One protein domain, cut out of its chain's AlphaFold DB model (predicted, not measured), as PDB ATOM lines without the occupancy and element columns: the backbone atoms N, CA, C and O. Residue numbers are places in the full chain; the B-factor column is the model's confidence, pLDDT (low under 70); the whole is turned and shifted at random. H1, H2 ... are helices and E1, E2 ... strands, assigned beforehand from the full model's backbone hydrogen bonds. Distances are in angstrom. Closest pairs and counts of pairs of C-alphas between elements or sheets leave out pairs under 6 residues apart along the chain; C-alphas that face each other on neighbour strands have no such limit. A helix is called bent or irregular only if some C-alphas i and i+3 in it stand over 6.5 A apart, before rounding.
ATOM      1  N   GLN A   2     173.611 142.233 100.291       54.16
ATOM      2  CA  GLN A   2     172.899 141.382  99.315       54.16
ATOM      3  C   GLN A   2     171.371 141.483  99.407       54.16
ATOM      4  O   GLN A   2     170.725 141.656  98.382       54.16
ATOM      5  N   VAL A   3     170.813 141.478 100.622       57.50
ATOM      6  CA  VAL A   3     169.374 141.705 100.862       57.50
ATOM      7  C   VAL A   3     168.920 143.062 100.304       57.50
ATOM      8  O   VAL A   3     167.880 143.150  99.666       57.50
ATOM      9  N   HIS A   4     169.744 144.104 100.452       60.03
ATOM     10  CA  HIS A   4     169.481 145.444  99.906       60.03
ATOM     11  C   HIS A   4     169.522 145.493  98.374       60.03
ATOM     12  O   HIS A   4     168.726 146.169  97.735       60.03
ATOM     13  N   LEU A   5     170.442 144.756  97.752       58.66
ATOM     14  CA  LEU A   5     170.485 144.643  96.292       58.66
ATOM     15  C   LEU A   5     169.272 143.876  95.756       58.66
ATOM     16  O   LEU A   5     168.768 144.199  94.688       58.66
ATOM     17  N   MET A   6     168.792 142.895  96.517       62.47
ATOM     18  CA  MET A   6     167.585 142.140  96.201       62.47
ATOM     19  C   MET A   6     166.308 142.962  96.356       62.47
ATOM     20  O   MET A   6     165.438 142.864  95.498       62.47
ATOM     21  N   SER A   7     166.190 143.781  97.406       61.12
ATOM     22  CA  SER A   7     165.019 144.648  97.594       61.12
ATOM     23  C   SER A   7     164.911 145.712  96.501       61.12
ATOM     24  O   SER A   7     163.809 146.069  96.101       61.12
ATOM     25  N   LYS A   8     166.050 146.171  95.967       64.62
ATOM     26  CA  LYS A   8     166.101 147.108  94.836       64.62
ATOM     27  C   LYS A   8     165.847 146.464  93.472       64.62
ATOM     28  O   LYS A   8     165.581 147.183  92.513       64.62
ATOM     29  N   TYR A   9     165.919 145.139  93.368       56.47
ATOM     30  CA  TYR A   9     165.641 144.424  92.128       56.47
ATOM     31  C   TYR A   9     164.130 144.185  92.008       56.47
ATOM     32  O   TYR A   9     163.618 143.132  92.386       56.47
ATOM     33  N   HIS A  10     163.391 145.185  91.520       57.56
ATOM     34  CA  HIS A  10     161.987 145.004  91.152       57.56
ATOM     35  C   HIS A  10     161.891 144.418  89.738       57.56
ATOM     36  O   HIS A  10     162.267 145.093  88.779       57.56
ATOM     37  N   PRO A  11     161.417 143.170  89.580       55.31
ATOM     38  CA  PRO A  11     161.171 142.622  88.258       55.31
ATOM     39  C   PRO A  11     160.052 143.410  87.565       55.31
ATOM     40  O   PRO A  11     158.979 143.607  88.123       55.31
ATOM     41  N   GLN A  12     160.296 143.855  86.332       56.62
ATOM     42  CA  GLN A  12     159.294 144.550  85.513       56.62
ATOM     43  C   GLN A  12     158.293 143.583  84.846       56.62
ATOM     44  O   GLN A  12     157.376 144.017  84.154       56.62
ATOM     45  N   THR A  13     158.449 142.264  85.027       69.38
ATOM     46  CA  THR A  13     157.635 141.228  84.370       69.38
ATOM     47  C   THR A  13     157.126 140.181  85.367       69.38
ATOM     48  O   THR A  13     157.821 139.827  86.319       69.38
ATOM     49  N   ARG A  14     155.943 139.600  85.104       66.06
ATOM     50  CA  ARG A  14     155.346 138.517  85.925       66.06
ATOM     51  C   ARG A  14     156.239 137.275  86.060       66.06
ATOM     52  O   ARG A  14     156.206 136.598  87.084       66.06
ATOM     53  N   LEU A  15     157.028 136.957  85.030       67.50
ATOM     54  CA  LEU A  15     158.035 135.889  85.088       67.50
ATOM     55  C   LEU A  15     159.106 136.208  86.139       67.50
ATOM     56  O   LEU A  15     159.464 135.343  86.940       67.50
ATOM     57  N   GLY A  16     159.524 137.471  86.217       77.75
ATOM     58  CA  GLY A  16     160.440 137.934  87.248       77.75
ATOM     59  C   GLY A  16     159.850 137.887  88.664       77.75
ATOM     60  O   GLY A  16     160.606 137.676  89.609       77.75
ATOM     61  N   ASP A  17     158.528 137.979  88.853       77.06
ATOM     62  CA  ASP A  17     157.905 137.828  90.184       77.06
ATOM     63  C   ASP A  17     158.027 136.402  90.733       77.06
ATOM     64  O   ASP A  17     158.221 136.187  91.935       77.06
ATOM     65  N   ALA A  18     157.891 135.389  89.872       80.00
ATOM     66  CA  ALA A  18     158.058 133.994  90.273       80.00
ATOM     67  C   ALA A  18     159.517 133.699  90.657       80.00
ATOM     68  O   ALA A  18     159.768 133.106  91.713       80.00
ATOM     69  N   GLU A  19     160.463 134.174  89.844       81.06
ATOM     70  CA  GLU A  19     161.898 134.070  90.114       81.06
ATOM     71  C   GLU A  19     162.286 134.832  91.381       81.06
ATOM     72  O   GLU A  19     162.932 134.266  92.261       81.06
ATOM     73  N   SER A  20     161.821 136.071  91.542       80.44
ATOM     74  CA  SER A  20     162.063 136.880  92.736       80.44
ATOM     75  C   SER A  20     161.565 136.163  93.988       80.44
ATOM     76  O   SER A  20     162.337 135.947  94.922       80.44
ATOM     77  N   ARG A  21     160.329 135.640  93.981       83.12
ATOM     78  CA  ARG A  21     159.799 134.827  95.091       83.12
ATOM     79  C   ARG A  21     160.616 133.560  95.346       83.12
ATOM     80  O   ARG A  21     160.713 133.111  96.487       83.12
ATOM     81  N   GLN A  22     161.178 132.928  94.319       83.81
ATOM     82  CA  GLN A  22     162.062 131.774  94.496       83.81
ATOM     83  C   GLN A  22     163.393 132.165  95.130       83.81
ATOM     84  O   GLN A  22     163.811 131.530  96.100       83.81
ATOM     85  N   ILE A  23     164.024 133.225  94.638       81.75
ATOM     86  CA  ILE A  23     165.283 133.719  95.181       81.75
ATOM     87  C   ILE A  23     165.077 134.184  96.630       81.75
ATOM     88  O   ILE A  23     165.891 133.843  97.490       81.75
ATOM     89  N   ARG A  24     163.953 134.854  96.935       84.25
ATOM     90  CA  ARG A  24     163.595 135.246  98.304       84.25
ATOM     91  C   ARG A  24     163.597 134.063  99.261       84.25
ATOM     92  O   ARG A  24     164.251 134.095 100.295       84.25
ATOM     93  N   ARG A  25     162.938 132.974  98.875       86.25
ATOM     94  CA  ARG A  25     162.892 131.744  99.676       86.25
ATOM     95  C   ARG A  25     164.263 131.118  99.885       86.25
ATOM     96  O   ARG A  25     164.586 130.729 101.002       86.25
ATOM     97  N   ILE A  26     165.071 131.028  98.829       84.88
ATOM     98  CA  ILE A  26     166.423 130.460  98.921       84.88
ATOM     99  C   ILE A  26     167.248 131.249  99.940       84.88
ATOM    100  O   ILE A  26     167.846 130.660 100.838       84.88
ATOM    101  N   TRP A  27     167.227 132.579  99.856       86.31
ATOM    102  CA  TRP A  27     167.947 133.423 100.805       86.31
ATOM    103  C   TRP A  27     167.370 133.369 102.212       86.31
ATOM    104  O   TRP A  27     168.145 133.358 103.160       86.31
ATOM    105  N   ALA A  28     166.047 133.287 102.368       89.31
ATOM    106  CA  ALA A  28     165.421 133.163 103.678       89.31
ATOM    107  C   ALA A  28     165.887 131.885 104.374       89.31
ATOM    108  O   ALA A  28     166.294 131.929 105.525       89.31
ATOM    109  N   ARG A  29     165.953 130.764 103.651       89.06
ATOM    110  CA  ARG A  29     166.484 129.499 104.181       89.06
ATOM    111  C   ARG A  29     167.964 129.581 104.533       89.06
ATOM    112  O   ARG A  29     168.361 129.098 105.587       89.06
ATOM    113  N   ILE A  30     168.778 130.208 103.679       86.75
ATOM    114  CA  ILE A  30     170.209 130.413 103.952       86.75
ATOM    115  C   ILE A  30     170.394 131.268 105.208       86.75
ATOM    116  O   ILE A  30     171.166 130.898 106.086       86.75
ATOM    117  N   MET A  31     169.674 132.388 105.312       89.69
ATOM    118  CA  MET A  31     169.748 133.276 106.471       89.69
ATOM    119  C   MET A  31     169.215 132.595 107.725       89.69
ATOM    120  O   MET A  31     169.858 132.674 108.760       89.69
ATOM    121  N   TYR A  32     168.110 131.861 107.631       90.44
ATOM    122  CA  TYR A  32     167.561 131.104 108.752       90.44
ATOM    123  C   TYR A  32     168.549 130.051 109.243       90.44
ATOM    124  O   TYR A  32     168.848 130.004 110.427       90.44
ATOM    125  N   GLY A  33     169.146 129.272 108.340       87.12
ATOM    126  CA  GLY A  33     170.168 128.291 108.703       87.12
ATOM    127  C   GLY A  33     171.472 128.904 109.226       87.12
ATOM    128  O   GLY A  33     172.197 128.226 109.949       87.12
ATOM    129  N   ALA A  34     171.785 130.154 108.875       86.44
ATOM    130  CA  ALA A  34     172.966 130.861 109.367       86.44
ATOM    131  C   ALA A  34     172.735 131.532 110.729       86.44
ATOM    132  O   ALA A  34     173.607 131.475 111.588       86.44
ATOM    133  N   LEU A  35     171.574 132.162 110.922       86.88
ATOM    134  CA  LEU A  35     171.227 132.917 112.131       86.88
ATOM    135  C   LEU A  35     170.612 132.030 113.223       86.88
ATOM    136  O   LEU A  35     170.693 132.354 114.407       86.88
ATOM    137  N   ILE A  36     169.988 130.921 112.821       86.12
ATOM    138  CA  ILE A  36     169.309 129.945 113.681       86.12
ATOM    139  C   ILE A  36     169.789 128.543 113.261       86.12
ATOM    140  O   ILE A  36     169.042 127.755 112.662       86.12
ATOM    141  N   PRO A  37     171.078 128.230 113.485       83.25
ATOM    142  CA  PRO A  37     171.670 127.026 112.939       83.25
ATOM    143  C   PRO A  37     171.115 125.754 113.570       83.25
ATOM    144  O   PRO A  37     170.842 125.660 114.763       83.25
ATOM    145  N   PHE A  38     171.070 124.714 112.740       79.44
ATOM    146  CA  PHE A  38     170.710 123.347 113.115       79.44
ATOM    147  C   PHE A  38     171.625 122.779 114.210       79.44
ATOM    148  O   PHE A  38     171.218 121.894 114.957       79.44
ATOM    149  N   PHE A  39     172.876 123.248 114.255       80.88
ATOM    150  CA  PHE A  39     173.907 122.861 115.210       80.88
ATOM    151  C   PHE A  39     174.099 124.030 116.190       80.88
ATOM    152  O   PHE A  39     174.841 124.955 115.857       80.88
ATOM    153  N   PRO A  40     173.463 124.003 117.382       75.31
ATOM    154  CA  PRO A  40     173.560 125.082 118.371       75.31
ATOM    155  C   PRO A  40     174.993 125.549 118.677       75.31
ATOM    156  O   PRO A  40     175.189 126.741 118.907       75.31
ATOM    157  N   PRO A  41     176.031 124.685 118.612       79.88
ATOM    158  CA  PRO A  41     177.400 125.135 118.817       79.88
ATOM    159  C   PRO A  41     177.953 126.145 117.822       79.88
ATOM    160  O   PRO A  41     178.954 126.778 118.148       79.88
ATOM    161  N   LEU A  42     177.321 126.339 116.660       80.12
ATOM    162  CA  LEU A  42     177.701 127.415 115.740       80.12
ATOM    163  C   LEU A  42     177.351 128.814 116.274       80.12
ATOM    164  O   LEU A  42     177.814 129.794 115.698       80.12
ATOM    165  N   GLY A  43     176.592 128.908 117.370       79.31
ATOM    166  CA  GLY A  43     176.076 130.172 117.892       79.31
ATOM    167  C   GLY A  43     174.850 130.646 117.114       79.31
ATOM    168  O   GLY A  43     174.604 130.215 115.992       79.31
ATOM    169  N   GLY A  44     174.042 131.500 117.732       82.81
ATOM    170  CA  GLY A  44     172.872 132.106 117.090       82.81
ATOM    171  C   GLY A  44     173.090 133.587 116.802       82.81
ATOM    172  O   GLY A  44     174.169 134.124 117.045       82.81
ATOM    173  N   LEU A  45     172.031 134.271 116.366       86.00
ATOM    174  CA  LEU A  45     172.022 135.730 116.198       86.00
ATOM    175  C   LEU A  45     172.551 136.476 117.445       86.00
ATOM    176  O   LEU A  45     173.317 137.420 117.316       86.00
ATOM    177  N   HIS A  46     172.228 135.999 118.649       80.69
ATOM    178  CA  HIS A  46     172.671 136.601 119.922       80.69
ATOM    179  C   HIS A  46     174.149 136.404 120.244       80.69
ATOM    180  O   HIS A  46     174.666 137.038 121.159       80.69
ATOM    181  N   SER A  47     174.815 135.484 119.552       81.75
ATOM    182  CA  SER A  47     176.256 135.283 119.691       81.75
ATOM    183  C   SER A  47     177.049 136.305 118.867       81.75
ATOM    184  O   SER A  47     178.272 136.342 118.975       81.75
ATOM    185  N   ILE A  48     176.376 137.109 118.032       84.88
ATOM    186  CA  ILE A  48     176.995 138.160 117.227       84.88
ATOM    187  C   ILE A  48     177.096 139.423 118.078       84.88
ATOM    188  O   ILE A  48     176.096 139.952 118.554       84.88
ATOM    189  N   ASP A  49     178.318 139.915 118.252       83.81
ATOM    190  CA  ASP A  49     178.560 141.202 118.890       83.81
ATOM    191  C   ASP A  49     178.234 142.328 117.895       83.81
ATOM    192  O   ASP A  49     178.942 142.515 116.901       83.81
ATOM    193  N   GLU A  50     177.162 143.079 118.168       84.69
ATOM    194  CA  GLU A  50     176.710 144.222 117.361       84.69
ATOM    195  C   GLU A  50     177.814 145.276 117.158       84.69
ATOM    196  O   GLU A  50     177.828 145.961 116.136       84.69
ATOM    197  N   THR A  51     178.777 145.385 118.082       86.62
ATOM    198  CA  THR A  51     179.909 146.316 117.944       86.62
ATOM    199  C   THR A  51     180.914 145.854 116.888       86.62
ATOM    200  O   THR A  51     181.563 146.679 116.246       86.62
ATOM    201  N   THR A  52     181.013 144.540 116.666       85.75
ATOM    202  CA  THR A  52     181.899 143.941 115.655       85.75
ATOM    203  C   THR A  52     181.259 143.866 114.272       85.75
ATOM    204  O   THR A  52     181.977 143.845 113.273       85.75
ATOM    205  N   VAL A  53     179.923 143.837 114.205       87.00
ATOM    206  CA  VAL A  53     179.144 143.770 112.958       87.00
ATOM    207  C   VAL A  53     178.050 144.849 112.971       87.00
ATOM    208  O   VAL A  53     176.863 144.532 113.085       87.00
ATOM    209  N   PRO A  54     178.410 146.139 112.849       85.38
ATOM    210  CA  PRO A  54     177.447 147.243 112.909       85.38
ATOM    211  C   PRO A  54     176.425 147.214 111.761       85.38
ATOM    212  O   PRO A  54     175.329 147.767 111.874       85.38
ATOM    213  N   GLU A  55     176.741 146.539 110.651       87.00
ATOM    214  CA  GLU A  55     175.813 146.329 109.541       87.00
ATOM    215  C   GLU A  55     174.606 145.476 109.932       87.00
ATOM    216  O   GLU A  55     173.607 145.500 109.206       87.00
ATOM    217  N   LEU A  56     174.678 144.739 111.050       85.44
ATOM    218  CA  LEU A  56     173.585 143.912 111.538       85.44
ATOM    219  C   LEU A  56     172.337 144.762 111.785       85.44
ATOM    220  O   LEU A  56     171.321 144.486 111.163       85.44
ATOM    221  N   ASN A  57     172.441 145.868 112.526       87.06
ATOM    222  CA  ASN A  57     171.314 146.767 112.817       87.06
ATOM    223  C   ASN A  57     170.610 147.274 111.548       87.06
ATOM    224  O   ASN A  57     169.386 147.350 111.463       87.06
ATOM    225  N   THR A  58     171.392 147.595 110.515       86.88
ATOM    226  CA  THR A  58     170.835 148.002 109.218       86.88
ATOM    227  C   THR A  58     170.187 146.816 108.499       86.88
ATOM    228  O   THR A  58     169.111 146.945 107.914       86.88
ATOM    229  N   ALA A  59     170.830 145.648 108.527       86.69
ATOM    230  CA  ALA A  59     170.316 144.429 107.918       86.69
ATOM    231  C   ALA A  59     169.031 143.935 108.595       86.69
ATOM    232  O   ALA A  59     168.160 143.437 107.888       86.69
ATOM    233  N   GLU A  60     168.882 144.107 109.910       90.00
ATOM    234  CA  GLU A  60     167.691 143.714 110.663       90.00
ATOM    235  C   GLU A  60     166.435 144.371 110.098       90.00
ATOM    236  O   GLU A  60     165.455 143.683 109.810       90.00
ATOM    237  N   HIS A  61     166.485 145.682 109.842       89.19
ATOM    238  CA  HIS A  61     165.370 146.402 109.234       89.19
ATOM    239  C   HIS A  61     165.030 145.847 107.845       89.19
ATOM    240  O   HIS A  61     163.875 145.533 107.565       89.19
ATOM    241  N   PHE A  62     166.037 145.644 106.989       88.31
ATOM    242  CA  PHE A  62     165.811 145.098 105.649       88.31
ATOM    243  C   PHE A  62     165.245 143.681 105.674       88.31
ATOM    244  O   PHE A  62     164.331 143.385 104.911       88.31
ATOM    245  N   ILE A  63     165.776 142.804 106.529       90.81
ATOM    246  CA  ILE A  63     165.296 141.425 106.635       90.81
ATOM    247  C   ILE A  63     163.883 141.407 107.227       90.81
ATOM    248  O   ILE A  63     163.053 140.642 106.746       90.81
ATOM    249  N   SER A  64     163.581 142.270 108.201       92.00
ATOM    250  CA  SER A  64     162.242 142.420 108.784       92.00
ATOM    251  C   SER A  64     161.207 142.795 107.722       92.00
ATOM    252  O   SER A  64     160.259 142.044 107.514       92.00
ATOM    253  N   THR A  65     161.419 143.899 106.997       90.88
ATOM    254  CA  THR A  65     160.519 144.356 105.921       90.88
ATOM    255  C   THR A  65     160.375 143.300 104.827       90.88
ATOM    256  O   THR A  65     159.308 143.093 104.253       90.88
ATOM    257  N   TRP A  66     161.460 142.590 104.537       91.31
ATOM    258  CA  TRP A  66     161.453 141.526 103.549       91.31
ATOM    259  C   TRP A  66     160.652 140.298 103.985       91.31
ATOM    260  O   TRP A  66     159.940 139.716 103.167       91.31
ATOM    261  N   CYS A  67     160.738 139.911 105.261       95.12
ATOM    262  CA  CYS A  67     159.921 138.838 105.821       95.12
ATOM    263  C   CYS A  67     158.443 139.232 105.857       95.12
ATOM    264  O   CYS A  67     157.606 138.408 105.510       95.12
ATOM    265  N   GLU A  68     158.124 140.478 106.218       95.38
ATOM    266  CA  GLU A  68     156.764 141.023 106.163       95.38
ATOM    267  C   GLU A  68     156.169 140.884 104.757       95.38
ATOM    268  O   GLU A  68     155.168 140.192 104.576       95.38
ATOM    269  N   GLN A  69     156.837 141.443 103.743       93.56
ATOM    270  CA  GLN A  69     156.399 141.344 102.347       93.56
ATOM    271  C   GLN A  69     156.237 139.887 101.903       93.56
ATOM    272  O   GLN A  69     155.224 139.525 101.309       93.56
ATOM    273  N   ALA A  70     157.213 139.031 102.220       93.88
ATOM    274  CA  ALA A  70     157.147 137.623 101.857       93.88
ATOM    275  C   ALA A  70     155.954 136.909 102.509       93.88
ATOM    276  O   ALA A  70     155.314 136.104 101.839       93.88
ATOM    277  N   LEU A  71     155.632 137.206 103.773       96.31
ATOM    278  CA  LEU A  71     154.495 136.614 104.483       96.31
ATOM    279  C   LEU A  71     153.151 137.015 103.865       96.31
ATOM    280  O   LEU A  71     152.294 136.149 103.711       96.31
ATOM    281  N   PHE A  72     152.981 138.276 103.456       95.56
ATOM    282  CA  PHE A  72     151.760 138.731 102.775       95.56
ATOM    283  C   PHE A  72     151.595 138.154 101.360       95.56
ATOM    284  O   PHE A  72     150.472 138.018 100.879       95.56
ATOM    285  N   GLU A  73     152.694 137.800 100.692       93.19
ATOM    286  CA  GLU A  73     152.685 137.193  99.353       93.19
ATOM    287  C   GLU A  73     152.567 135.657  99.354       93.19
ATOM    288  O   GLU A  73     152.477 135.039  98.282       93.19
ATOM    289  N   LEU A  74     152.675 135.011 100.518       93.94
ATOM    290  CA  LEU A  74     152.597 133.558 100.618       93.94
ATOM    291  C   LEU A  74     151.150 133.088 100.461       93.94
ATOM    292  O   LEU A  74     150.271 133.453 101.232       93.94
ATOM    293  N   ASP A  75     150.946 132.199  99.491       93.19
ATOM    294  CA  ASP A  75     149.650 131.601  99.187       93.19
ATOM    295  C   ASP A  75     149.682 130.086  99.484       93.19
ATOM    296  O   ASP A  75     150.536 129.373  98.920       93.19
ATOM    297  N   PRO A  76     148.787 129.572 100.353       93.62
ATOM    298  CA  PRO A  76     148.711 128.153 100.678       93.62
ATOM    299  C   PRO A  76     148.328 127.263  99.488       93.62
ATOM    300  O   PRO A  76     148.689 126.086  99.499       93.62
ATOM    301  N   LEU A  77     147.652 127.767  98.450       90.38
ATOM    302  CA  LEU A  77     147.109 126.949  97.355       90.38
ATOM    303  C   LEU A  77     148.173 126.456  96.365       90.38
ATOM    304  O   LEU A  77     148.029 125.392  95.764       90.38
ATOM    305  N   TYR A  78     149.269 127.192  96.194       81.44
ATOM    306  CA  TYR A  78     150.189 126.962  95.073       81.44
ATOM    307  C   TYR A  78     151.468 126.196  95.432       81.44
ATOM    308  O   TYR A  78     152.369 126.098  94.591       81.44
ATOM    309  N   ARG A  79     151.638 125.700  96.673       74.50
ATOM    310  CA  ARG A  79     152.972 125.257  97.134       74.50
ATOM    311  C   ARG A  79     152.996 124.031  98.042       74.50
ATOM    312  O   ARG A  79     152.323 123.951  99.063       74.50
ATOM    313  N   ARG A  80     153.929 123.130  97.711       81.25
ATOM    314  CA  ARG A  80     154.292 121.956  98.521       81.25
ATOM    315  C   ARG A  80     155.101 122.296  99.777       81.25
ATOM    316  O   ARG A  80     155.081 121.514 100.701       81.25
ATOM    317  N   LEU A  81     155.820 123.420  99.825       89.38
ATOM    318  CA  LEU A  81     156.665 123.809 100.976       89.38
ATOM    319  C   LEU A  81     156.141 125.056 101.697       89.38
ATOM    320  O   LEU A  81     156.914 125.795 102.300       89.38
ATOM    321  N   PHE A  82     154.837 125.308 101.587       94.94
ATOM    322  CA  PHE A  82     154.194 126.497 102.133       94.94
ATOM    323  C   PHE A  82     154.459 126.665 103.637       94.94
ATOM    324  O   PHE A  82     154.954 127.712 104.045       94.94
ATOM    325  N   LEU A  83     154.216 125.617 104.434       95.81
ATOM    326  CA  LEU A  83     154.412 125.662 105.887       95.81
ATOM    327  C   LEU A  83     155.872 125.924 106.266       95.81
ATOM    328  O   LEU A  83     156.137 126.719 107.163       95.81
ATOM    329  N   SER A  84     156.821 125.297 105.565       94.69
ATOM    330  CA  SER A  84     158.251 125.542 105.777       94.69
ATOM    331  C   SER A  84     158.607 127.000 105.528       94.69
ATOM    332  O   SER A  84     159.254 127.621 106.362       94.69
ATOM    333  N   ASP A  85     158.177 127.545 104.386       94.94
ATOM    334  CA  ASP A  85     158.469 128.928 104.018       94.94
ATOM    335  C   ASP A  85     157.855 129.886 105.053       94.94
ATOM    336  O   ASP A  85     158.557 130.750 105.572       94.94
ATOM    337  N   ALA A  86     156.587 129.682 105.425       96.88
ATOM    338  CA  ALA A  86     155.893 130.512 106.406       96.88
ATOM    339  C   ALA A  86     156.562 130.477 107.791       96.88
ATOM    340  O   ALA A  86     156.824 131.530 108.368       96.88
ATOM    341  N   LEU A  87     156.900 129.289 108.306       96.44
ATOM    342  CA  LEU A  87     157.588 129.141 109.594       96.44
ATOM    343  C   LEU A  87     158.991 129.750 109.582       96.44
ATOM    344  O   LEU A  87     159.415 130.318 110.587       96.44
ATOM    345  N   ILE A  88     159.705 129.663 108.459       95.31
ATOM    346  CA  ILE A  88     161.030 130.268 108.307       95.31
ATOM    347  C   ILE A  88     160.934 131.792 108.312       95.31
ATOM    348  O   ILE A  88     161.698 132.432 109.028       95.31
ATOM    349  N   PHE A  89     159.996 132.385 107.567       96.62
ATOM    350  CA  PHE A  89     159.813 133.839 107.574       96.62
ATOM    351  C   PHE A  89     159.308 134.353 108.923       96.62
ATOM    352  O   PHE A  89     159.831 135.353 109.410       96.62
ATOM    353  N   LEU A  90     158.353 133.660 109.555       96.56
ATOM    354  CA  LEU A  90     157.896 133.994 110.906       96.56
ATOM    355  C   LEU A  90     159.043 133.895 111.912       96.56
ATOM    356  O   LEU A  90     159.252 134.826 112.678       96.56
ATOM    357  N   GLY A  91     159.827 132.816 111.871       94.12
ATOM    358  CA  GLY A  91     160.977 132.630 112.749       94.12
ATOM    359  C   GLY A  91     162.069 133.680 112.524       94.12
ATOM    360  O   GLY A  91     162.567 134.245 113.492       94.12
ATOM    361  N   LEU A  92     162.412 134.000 111.270       93.94
ATOM    362  CA  LEU A  92     163.354 135.080 110.946       93.94
ATOM    363  C   LEU A  92     162.862 136.427 111.475       93.94
ATOM    364  O   LEU A  92     163.583 137.075 112.227       93.94
ATOM    365  N   ALA A  93     161.645 136.834 111.104       94.62
ATOM    366  CA  ALA A  93     161.062 138.100 111.541       94.62
ATOM    367  C   ALA A  93     160.993 138.175 113.065       94.62
ATOM    368  O   ALA A  93     161.328 139.199 113.659       94.62
ATOM    369  N   PHE A  94     160.624 137.057 113.692       92.44
ATOM    370  CA  PHE A  94     160.593 136.928 115.129       92.44
ATOM    371  C   PHE A  94     161.988 137.175 115.693       92.44
ATOM    372  O   PHE A  94     162.141 138.150 116.413       92.44
ATOM    373  N   HIS A  95     163.006 136.383 115.367       89.62
ATOM    374  CA  HIS A  95     164.333 136.507 115.985       89.62
ATOM    375  C   HIS A  95     165.049 137.831 115.677       89.62
ATOM    376  O   HIS A  95     165.746 138.346 116.542       89.62
ATOM    377  N   ILE A  96     164.843 138.403 114.490       91.00
ATOM    378  CA  ILE A  96     165.527 139.621 114.034       91.00
ATOM    379  C   ILE A  96     164.868 140.883 114.596       91.00
ATOM    380  O   ILE A  96     165.537 141.725 115.178       91.00
ATOM    381  N   ASN A  97     163.552 141.032 114.432       91.50
ATOM    382  CA  ASN A  97     162.842 142.245 114.829       91.50
ATOM    383  C   ASN A  97     161.450 141.906 115.366       91.50
ATOM    384  O   ASN A  97     160.423 142.213 114.760       91.50
ATOM    385  N   GLY A  98     161.416 141.293 116.550       89.19
ATOM    386  CA  GLY A  98     160.169 140.899 117.204       89.19
ATOM    387  C   GLY A  98     159.144 142.022 117.353       89.19
ATOM    388  O   GLY A  98     157.963 141.799 117.124       89.19
ATOM    389  N   LYS A  99     159.600 143.238 117.679       90.12
ATOM    390  CA  LYS A  99     158.717 144.406 117.817       90.12
ATOM    391  C   LYS A  99     158.111 144.834 116.480       90.12
ATOM    392  O   LYS A  99     156.954 145.235 116.447       90.12
ATOM    393  N   GLY A 100     158.887 144.761 115.398       91.25
ATOM    394  CA  GLY A 100     158.380 144.989 114.047       91.25
ATOM    395  C   GLY A 100     157.375 143.918 113.634       91.25
ATOM    396  O   GLY A 100     156.323 144.246 113.108       91.25
ATOM    397  N   LEU A 101     157.642 142.648 113.948       93.94
ATOM    398  CA  LEU A 101     156.693 141.564 113.698       93.94
ATOM    399  C   LEU A 101     155.338 141.821 114.392       93.94
ATOM    400  O   LEU A 101     154.284 141.683 113.767       93.94
ATOM    401  N   ASP A 102     155.347 142.280 115.647       91.81
ATOM    402  CA  ASP A 102     154.127 142.589 116.409       91.81
ATOM    403  C   ASP A 102     153.216 143.633 115.733       91.81
ATOM    404  O   ASP A 102     151.994 143.573 115.917       91.81
ATOM    405  N   SER A 103     153.765 144.565 114.937       94.44
ATOM    406  CA  SER A 103     152.969 145.624 114.297       94.44
ATOM    407  C   SER A 103     152.114 145.132 113.128       94.44
ATOM    408  O   SER A 103     151.103 145.763 112.820       94.44
ATOM    409  N   TYR A 104     152.474 144.008 112.497       96.25
ATOM    410  CA  TYR A 104     151.742 143.464 111.346       96.25
ATOM    411  C   TYR A 104     151.195 142.042 111.547       96.25
ATOM    412  O   TYR A 104     150.359 141.615 110.752       96.25
ATOM    413  N   LEU A 105     151.549 141.321 112.623       95.00
ATOM    414  CA  LEU A 105     151.006 139.976 112.909       95.00
ATOM    415  C   LEU A 105     149.470 139.922 112.877       95.00
ATOM    416  O   LEU A 105     148.899 138.997 112.310       95.00
ATOM    417  N   GLY A 106     148.793 140.934 113.433       94.88
ATOM    418  CA  GLY A 106     147.326 140.997 113.419       94.88
ATOM    419  C   GLY A 106     146.738 141.075 112.006       94.88
ATOM    420  O   GLY A 106     145.686 140.503 111.741       94.88
ATOM    421  N   GLN A 107     147.441 141.736 111.083       96.69
ATOM    422  CA  GLN A 107     147.023 141.872 109.687       96.69
ATOM    423  C   GLN A 107     147.207 140.561 108.910       96.69
ATOM    424  O   GLN A 107     146.446 140.290 107.982       96.69
ATOM    425  N   LEU A 108     148.160 139.709 109.314       96.56
ATOM    426  CA  LEU A 108     148.380 138.414 108.667       96.56
ATOM    427  C   LEU A 108     147.165 137.483 108.779       96.56
ATOM    428  O   LEU A 108     146.939 136.711 107.849       96.56
ATOM    429  N   HIS A 109     146.344 137.590 109.833       95.38
ATOM    430  CA  HIS A 109     145.098 136.815 109.957       95.38
ATOM    431  C   HIS A 109     144.081 137.104 108.851       95.38
ATOM    432  O   HIS A 109     143.272 136.240 108.525       95.38
ATOM    433  N   PHE A 110     144.130 138.303 108.271       94.25
ATOM    434  CA  PHE A 110     143.240 138.731 107.192       94.25
ATOM    435  C   PHE A 110     143.893 138.610 105.808       94.25
ATOM    436  O   PHE A 110     143.289 138.968 104.801       94.25
ATOM    437  N   SER A 111     145.137 138.130 105.751       94.50
ATOM    438  CA  SER A 111     145.885 137.968 104.508       94.50
ATOM    439  C   SER A 111     145.621 136.611 103.845       94.50
ATOM    440  O   SER A 111     145.035 135.701 104.437       94.50
ATOM    441  N   GLN A 112     146.129 136.440 102.620       93.56
ATOM    442  CA  GLN A 112     146.082 135.158 101.905       93.56
ATOM    443  C   GLN A 112     146.831 134.031 102.636       93.56
ATOM    444  O   GLN A 112     146.545 132.861 102.394       93.56
ATOM    445  N   LEU A 113     147.724 134.356 103.578       93.75
ATOM    446  CA  LEU A 113     148.472 133.381 104.375       93.75
ATOM    447  C   LEU A 113     147.559 132.430 105.170       93.75
ATOM    448  O   LEU A 113     147.930 131.283 105.416       93.75
ATOM    449  N   VAL A 114     146.371 132.895 105.572       95.25
ATOM    450  CA  VAL A 114     145.381 132.120 106.345       95.25
ATOM    451  C   VAL A 114     144.193 131.710 105.461       95.25
ATOM    452  O   VAL A 114     143.140 131.317 105.959       95.25
ATOM    453  N   ALA A 115     144.346 131.776 104.132       93.31
ATOM    454  CA  ALA A 115     143.308 131.340 103.210       93.31
ATOM    455  C   ALA A 115     142.924 129.873 103.459       93.31
ATOM    456  O   ALA A 115     143.758 129.029 103.799       93.31
ATOM    457  N   HIS A 116     141.635 129.586 103.288       94.69
ATOM    458  CA  HIS A 116     141.076 128.269 103.558       94.69
ATOM    459  C   HIS A 116     141.703 127.209 102.646       94.69
ATOM    460  O   HIS A 116     141.581 127.265 101.421       94.69
ATOM    461  N   ARG A 117     142.334 126.208 103.261       94.00
ATOM    462  CA  ARG A 117     142.853 125.006 102.609       94.00
ATOM    463  C   ARG A 117     142.558 123.839 103.541       94.00
ATOM    464  O   ARG A 117     142.989 123.873 104.688       94.00
ATOM    465  N   GLU A 118     141.782 122.863 103.077       94.56
ATOM    466  CA  GLU A 118     141.162 121.836 103.933       94.56
ATOM    467  C   GLU A 118     142.175 121.073 104.798       94.56
ATOM    468  O   GLU A 118     141.957 120.897 105.993       94.56
ATOM    469  N   ASP A 119     143.325 120.709 104.233       94.75
ATOM    470  CA  ASP A 119     144.407 120.012 104.939       94.75
ATOM    471  C   ASP A 119     145.148 120.887 105.964       94.75
ATOM    472  O   ASP A 119     145.899 120.362 106.778       94.75
ATOM    473  N   LEU A 120     144.941 122.206 105.964       96.44
ATOM    474  CA  LEU A 120     145.476 123.136 106.962       96.44
ATOM    475  C   LEU A 120     144.452 123.516 108.034       96.44
ATOM    476  O   LEU A 120     144.764 124.354 108.880       96.44
ATOM    477  N   MET A 121     143.243 122.956 108.011       97.56
ATOM    478  CA  MET A 121     142.210 123.253 109.001       97.56
ATOM    479  C   MET A 121     142.243 122.235 110.142       97.56
ATOM    480  O   MET A 121     142.328 121.032 109.925       97.56
ATOM    481  N   ILE A 122     142.136 122.734 111.369       96.62
ATOM    482  CA  ILE A 122     142.069 121.947 112.600       96.62
ATOM    483  C   ILE A 122     140.738 122.258 113.266       96.62
ATOM    484  O   ILE A 122     140.348 123.421 113.344       96.62
ATOM    485  N   ILE A 123     140.057 121.238 113.776       95.38
ATOM    486  CA  ILE A 123     138.850 121.413 114.585       95.38
ATOM    487  C   ILE A 123     139.270 121.367 116.050       95.38
ATOM    488  O   ILE A 123     139.815 120.363 116.510       95.38
ATOM    489  N   ASP A 124     139.036 122.454 116.783       89.81
ATOM    490  CA  ASP A 124     139.251 122.465 118.227       89.81
ATOM    491  C   ASP A 124     138.178 121.587 118.900       89.81
ATOM    492  O   ASP A 124     136.986 121.882 118.777       89.81
ATOM    493  N   PRO A 125     138.558 120.513 119.618       87.06
ATOM    494  CA  PRO A 125     137.597 119.604 120.237       87.06
ATOM    495  C   PRO A 125     136.746 120.267 121.327       87.06
ATOM    496  O   PRO A 125     135.654 119.783 121.608       87.06
ATOM    497  N   GLY A 126     137.226 121.347 121.955       87.50
ATOM    498  CA  GLY A 126     136.495 122.031 123.021       87.50
ATOM    499  C   GLY A 126     135.422 122.983 122.497       87.50
ATOM    500  O   GLY A 126     134.346 123.083 123.081       87.50
ATOM    501  N   THR A 127     135.710 123.682 121.398       90.62
ATOM    502  CA  THR A 127     134.826 124.722 120.847       90.62
ATOM    503  C   THR A 127     134.061 124.271 119.605       90.62
ATOM    504  O   THR A 127     133.064 124.892 119.244       90.62
ATOM    505  N   GLY A 128     134.517 123.214 118.928       93.25
ATOM    506  CA  GLY A 128     134.026 122.808 117.611       93.25
ATOM    507  C   GLY A 128     134.387 123.794 116.493       93.25
ATOM    508  O   GLY A 128     134.029 123.568 115.337       93.25
ATOM    509  N   CYS A 129     135.090 124.888 116.804       94.00
ATOM    510  CA  CYS A 129     135.490 125.880 115.820       94.00
ATOM    511  C   CYS A 129     136.662 125.359 114.987       94.00
ATOM    512  O   CYS A 129     137.644 124.832 115.519       94.00
ATOM    513  N   SER A 130     136.585 125.554 113.672       95.25
ATOM    514  CA  SER A 130     137.712 125.304 112.785       95.25
ATOM    515  C   SER A 130     138.695 126.477 112.839       95.25
ATOM    516  O   SER A 130     138.316 127.646 112.798       95.25
ATOM    517  N   SER A 131     139.981 126.172 112.957       95.88
ATOM    518  CA  SER A 131     141.080 127.134 112.926       95.88
ATOM    519  C   SER A 131     142.135 126.660 111.939       95.88
ATOM    520  O   SER A 131     142.465 125.480 111.895       95.88
ATOM    521  N   SER A 132     142.697 127.578 111.158       96.94
ATOM    522  CA  SER A 132     143.842 127.257 110.303       96.94
ATOM    523  C   SER A 132     145.102 127.034 111.149       96.94
ATOM    524  O   SER A 132     145.374 127.814 112.066       96.94
ATOM    525  N   VAL A 133     145.917 126.035 110.790       97.31
ATOM    526  CA  VAL A 133     147.282 125.801 111.304       97.31
ATOM    527  C   VAL A 133     148.083 127.109 111.327       97.31
ATOM    528  O   VAL A 133     148.732 127.425 112.323       97.31
ATOM    529  N   MET A 134     147.997 127.905 110.253       97.06
ATOM    530  CA  MET A 134     148.719 129.174 110.156       97.06
ATOM    531  C   MET A 134     148.215 130.215 111.147       97.06
ATOM    532  O   MET A 134     149.031 130.932 111.717       97.06
ATOM    533  N   SER A 135     146.906 130.259 111.406       96.62
ATOM    534  CA  SER A 135     146.338 131.139 112.432       96.62
ATOM    535  C   SER A 135     146.925 130.815 113.808       96.62
ATOM    536  O   SER A 135     147.393 131.710 114.508       96.62
ATOM    537  N   CYS A 136     147.022 129.526 114.158       96.50
ATOM    538  CA  CYS A 136     147.636 129.086 115.413       96.50
ATOM    539  C   CYS A 136     149.125 129.460 115.508       96.50
ATOM    540  O   CYS A 136     149.596 129.832 116.583       96.50
ATOM    541  N   PHE A 137     149.877 129.383 114.404       96.88
ATOM    542  CA  PHE A 137     151.279 129.810 114.380       96.88
ATOM    543  C   PHE A 137     151.428 131.327 114.515       96.88
ATOM    544  O   PHE A 137     152.263 131.778 115.296       96.88
ATOM    545  N   ILE A 138     150.616 132.119 113.811       96.50
ATOM    546  CA  ILE A 138     150.617 133.586 113.926       96.50
ATOM    547  C   ILE A 138     150.290 133.996 115.369       96.50
ATOM    548  O   ILE A 138     151.057 134.751 115.968       96.50
ATOM    549  N   ASP A 139     149.241 133.416 115.961       94.44
ATOM    550  CA  ASP A 139     148.859 133.647 117.360       94.44
ATOM    551  C   ASP A 139     150.006 133.291 118.330       94.44
ATOM    552  O   ASP A 139     150.242 133.993 119.320       94.44
ATOM    553  N   PHE A 140     150.755 132.215 118.042       94.06
ATOM    554  CA  PHE A 140     151.898 131.776 118.850       94.06
ATOM    555  C   PHE A 140     153.027 132.801 118.835       94.06
ATOM    556  O   PHE A 140     153.532 133.178 119.896       94.06
ATOM    557  N   TYR A 141     153.374 133.313 117.656       93.12
ATOM    558  CA  TYR A 141     154.369 134.372 117.529       93.12
ATOM    559  C   TYR A 141     153.890 135.702 118.126       93.12
ATOM    560  O   TYR A 141     154.711 136.429 118.684       93.12
ATOM    561  N   GLN A 142     152.583 135.979 118.092       92.06
ATOM    562  CA  GLN A 142     151.982 137.164 118.714       92.06
ATOM    563  C   GLN A 142     151.931 137.081 120.244       92.06
ATOM    564  O   GLN A 142     151.844 138.107 120.918       92.06
ATOM    565  N   ARG A 143     151.973 135.864 120.806       88.94
ATOM    566  CA  ARG A 143     151.907 135.583 122.251       88.94
ATOM    567  C   ARG A 143     150.640 136.094 122.937       88.94
ATOM    568  O   ARG A 143     150.646 136.369 124.138       88.94
ATOM    569  N   LYS A 144     149.538 136.205 122.196       80.12
ATOM    570  CA  LYS A 144     148.252 136.687 122.709       80.12
ATOM    571  C   LYS A 144     147.267 135.533 122.870       80.12
ATOM    572  O   LYS A 144     146.386 135.367 122.047       80.12
ATOM    573  N   SER A 145     147.413 134.724 123.919       86.56
ATOM    574  CA  SER A 145     146.320 133.904 124.482       86.56
ATOM    575  C   SER A 145     146.809 133.103 125.693       86.56
ATOM    576  O   SER A 145     147.962 132.674 125.744       86.56
ATOM    577  N   SER A 146     145.921 132.839 126.653       88.69
ATOM    578  CA  SER A 146     146.167 131.944 127.795       88.69
ATOM    579  C   SER A 146     146.240 130.457 127.432       88.69
ATOM    580  O   SER A 146     146.695 129.668 128.256       88.69
ATOM    581  N   ASN A 147     145.797 130.067 126.232       90.56
ATOM    582  CA  ASN A 147     145.822 128.681 125.739       90.56
ATOM    583  C   ASN A 147     146.708 128.495 124.494       90.56
ATOM    584  O   ASN A 147     146.549 127.521 123.752       90.56
ATOM    585  N   ILE A 148     147.612 129.439 124.221       92.56
ATOM    586  CA  ILE A 148     148.351 129.459 122.962       92.56
ATOM    587  C   ILE A 148     149.273 128.252 122.782       92.56
ATOM    588  O   ILE A 148     149.402 127.744 121.672       92.56
ATOM    589  N   ILE A 149     149.861 127.749 123.872       92.75
ATOM    590  CA  ILE A 149     150.718 126.562 123.817       92.75
ATOM    591  C   ILE A 149     149.906 125.329 123.422       92.75
ATOM    592  O   ILE A 149     150.319 124.572 122.549       92.75
ATOM    593  N   GLN A 150     148.712 125.155 123.983       94.25
ATOM    594  CA  GLN A 150     147.857 124.031 123.609       94.25
ATOM    595  C   GLN A 150     147.421 124.120 122.137       94.25
ATOM    596  O   GLN A 150     147.481 123.123 121.419       94.25
ATOM    597  N   ARG A 151     147.058 125.319 121.658       94.12
ATOM    598  CA  ARG A 151     146.663 125.540 120.255       94.12
ATOM    599  C   ARG A 151     147.808 125.273 119.276       94.12
ATOM    600  O   ARG A 151     147.593 124.634 118.248       94.12
ATOM    601  N   VAL A 152     149.031 125.715 119.584       95.62
ATOM    602  CA  VAL A 152     150.191 125.420 118.727       95.62
ATOM    603  C   VAL A 152     150.557 123.938 118.773       95.62
ATOM    604  O   VAL A 152     150.906 123.384 117.738       95.62
ATOM    605  N   LEU A 153     150.410 123.257 119.916       95.88
ATOM    606  CA  LEU A 153     150.617 121.809 120.002       95.88
ATOM    607  C   LEU A 153     149.615 121.037 119.143       95.88
ATOM    608  O   LEU A 153     150.027 120.153 118.401       95.88
ATOM    609  N   GLN A 154     148.331 121.402 119.167       96.19
ATOM    610  CA  GLN A 154     147.324 120.825 118.266       96.19
ATOM    611  C   GLN A 154     147.671 121.079 116.792       96.19
ATOM    612  O   GLN A 154     147.558 120.178 115.963       96.19
ATOM    613  N   ALA A 155     148.167 122.276 116.464       97.19
ATOM    614  CA  ALA A 155     148.609 122.584 115.108       97.19
ATOM    615  C   ALA A 155     149.826 121.766 114.673       97.19
ATOM    616  O   ALA A 155     149.846 121.227 113.568       97.19
ATOM    617  N   ILE A 156     150.818 121.608 115.547       97.19
ATOM    618  CA  ILE A 156     151.981 120.763 115.280       97.19
ATOM    619  C   ILE A 156     151.564 119.293 115.176       97.19
ATOM    620  O   ILE A 156     152.063 118.588 114.304       97.19
ATOM    621  N   GLN A 157     150.645 118.828 116.027       97.12
ATOM    622  CA  GLN A 157     150.086 117.484 115.934       97.12
ATOM    623  C   GLN A 157     149.485 117.263 114.553       97.12
ATOM    624  O   GLN A 157     149.864 116.306 113.897       97.12
ATOM    625  N   HIS A 158     148.613 118.157 114.093       97.12
ATOM    626  CA  HIS A 158     148.017 118.062 112.765       97.12
ATOM    627  C   HIS A 158     149.084 117.985 111.667       97.12
ATOM    628  O   HIS A 158     149.083 117.060 110.865       97.12
ATOM    629  N   VAL A 159     150.088 118.872 111.708       96.31
ATOM    630  CA  VAL A 159     151.214 118.868 110.755       96.31
ATOM    631  C   VAL A 159     151.970 117.539 110.739       96.31
ATOM    632  O   VAL A 159     152.332 117.043 109.676       96.31
ATOM    633  N   VAL A 160     152.233 116.972 111.912       95.50
ATOM    634  CA  VAL A 160     153.078 115.786 112.081       95.50
ATOM    635  C   VAL A 160     152.307 114.477 111.866       95.50
ATOM    636  O   VAL A 160     152.901 113.490 111.443       95.50
ATOM    637  N   PHE A 161     151.004 114.447 112.147       95.31
ATOM    638  CA  PHE A 161     150.161 113.255 112.006       95.31
ATOM    639  C   PHE A 161     149.534 113.128 110.617       95.31
ATOM    640  O   PHE A 161     149.440 112.008 110.125       95.31
ATOM    641  N   GLU A 162     149.194 114.243 109.972       94.69
ATOM    642  CA  GLU A 162     148.692 114.265 108.588       94.69
ATOM    643  C   GLU A 162     149.829 114.339 107.552       94.69
ATOM    644  O   GLU A 162     149.595 114.580 106.369       94.69
ATOM    645  N   ASP A 163     151.081 114.166 107.999       90.81
ATOM    646  CA  ASP A 163     152.296 114.206 107.180       90.81
ATOM    647  C   ASP A 163     152.358 115.439 106.249       90.81
ATOM    648  O   ASP A 163     152.825 115.382 105.102       90.81
ATOM    649  N   LEU A 164     151.903 116.592 106.758       93.25
ATOM    650  CA  LEU A 164     151.957 117.845 106.018       93.25
ATOM    651  C   LEU A 164     153.413 118.196 105.725       93.25
ATOM    652  O   LEU A 164     154.310 118.078 106.562       93.25
ATOM    653  N   THR A 165     153.667 118.653 104.502       92.25
ATOM    654  CA  THR A 165     155.038 118.892 104.060       92.25
ATOM    655  C   THR A 165     155.618 120.130 104.752       92.25
ATOM    656  O   THR A 165     155.348 121.273 104.375       92.25
ATOM    657  N   VAL A 166     156.466 119.883 105.748       92.75
ATOM    658  CA  VAL A 166     157.213 120.888 106.504       92.75
ATOM    659  C   VAL A 166     158.691 120.510 106.558       92.75
ATOM    660  O   VAL A 166     159.057 119.336 106.559       92.75
ATOM    661  N   GLU A 167     159.570 121.507 106.582       90.69
ATOM    662  CA  GLU A 167     160.997 121.286 106.763       90.69
ATOM    663  C   GLU A 167     161.243 120.821 108.206       90.69
ATOM    664  O   GLU A 167     160.910 121.560 109.138       90.69
TER     665      GLU A 167
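AT A GLANCE: This is residues 2 to 167 of the 616 residues of the protein "Protein FAM65B" of Rhizoctonia solani (UniProt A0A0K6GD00). An up-and-down bundle of H3, the two arms H4a and H4b of a bent helix, and H5 makes the body, each running against the one before it. H2 packs steeply on H4a, H1 packs on H3, and H6 packs on H5 beside the small strand hairpin E1 and E2; residues 12 to 18, of which 14 to 18 belong to H2, stick out. The printed part has 166 residues, mostly helix, in the order H1 H2 H3 H4 E1 E2 H5 H6, with an antiparallel sheet E1 - E2. It is compact, with a radius of gyration of the C-alphas of 16.7 A and spans of 51 by 40 by 29 A.

HOW THE PARTS SIT: H1, residues 2 to 7, touches residues 59 to 66 alone of H3, residues 55 to 72; the closest C-alphas, His 4 and Phe 62, are 6.8 A apart. H4, residues 82 to 108, was assigned as one helix by its hydrogen bonds but is bent, with C-alphas 96 and 99 9.1 A apart; H4a is residues 82 to 96, and H4b, residues 99 to 108, is irregular, with C-alphas 103 and 106 7.4 A apart. H2, residues 14 to 35, touches H4a with residues 25 to 32 alone at a steep tilt of 56 degrees, closest at the C-alphas of Tyr 32 and Leu 92, 6.2 A. H3 and H4a form a helical hairpin, closest at the C-alphas of Ser 64 and Ala 93, 5.3 A. E1, residues 121 to 123, and E2, residues 130 to 132, form a hairpin, with N 122 and O 131 2.8 A apart, within hydrogen-bond range. H5, residues 133 to 142, touches H4a at a shallow tilt of 2 degrees, closest at the C-alphas of Phe 94 and Tyr 141, 7.1 A. H5 and H6, residues 148 to 161, form a helical hairpin, closest at the C-alphas of Val 133 and Ala 155, 5.2 A. Every O i to N i+4 pair is within hydrogen-bond range in H1, H2, H4a, H5 and H6; H3 has 13 of 14, and H4b 2 of 6, with 5 of 7 O i to N i+3 pairs.

IN THESE COORDINATES: H1 begins at C-alpha 2, (172.899, 141.382, 99.315), and H6 ends at C-alpha 161, (150.161, 113.255, 112.006). From first to last C-alpha H2 measures 31.1 A, H3 26.1 A, H4a 21.0 A and H6 19.6 A.

THE WHOLE: The C-alphas farthest apart, Thr 52 and Gly 128, are 52.4 A apart. The printed part has no cut; the links H2 to H3 and H4 to E1 are long. Residues 2 to 15 have pLDDT under 70.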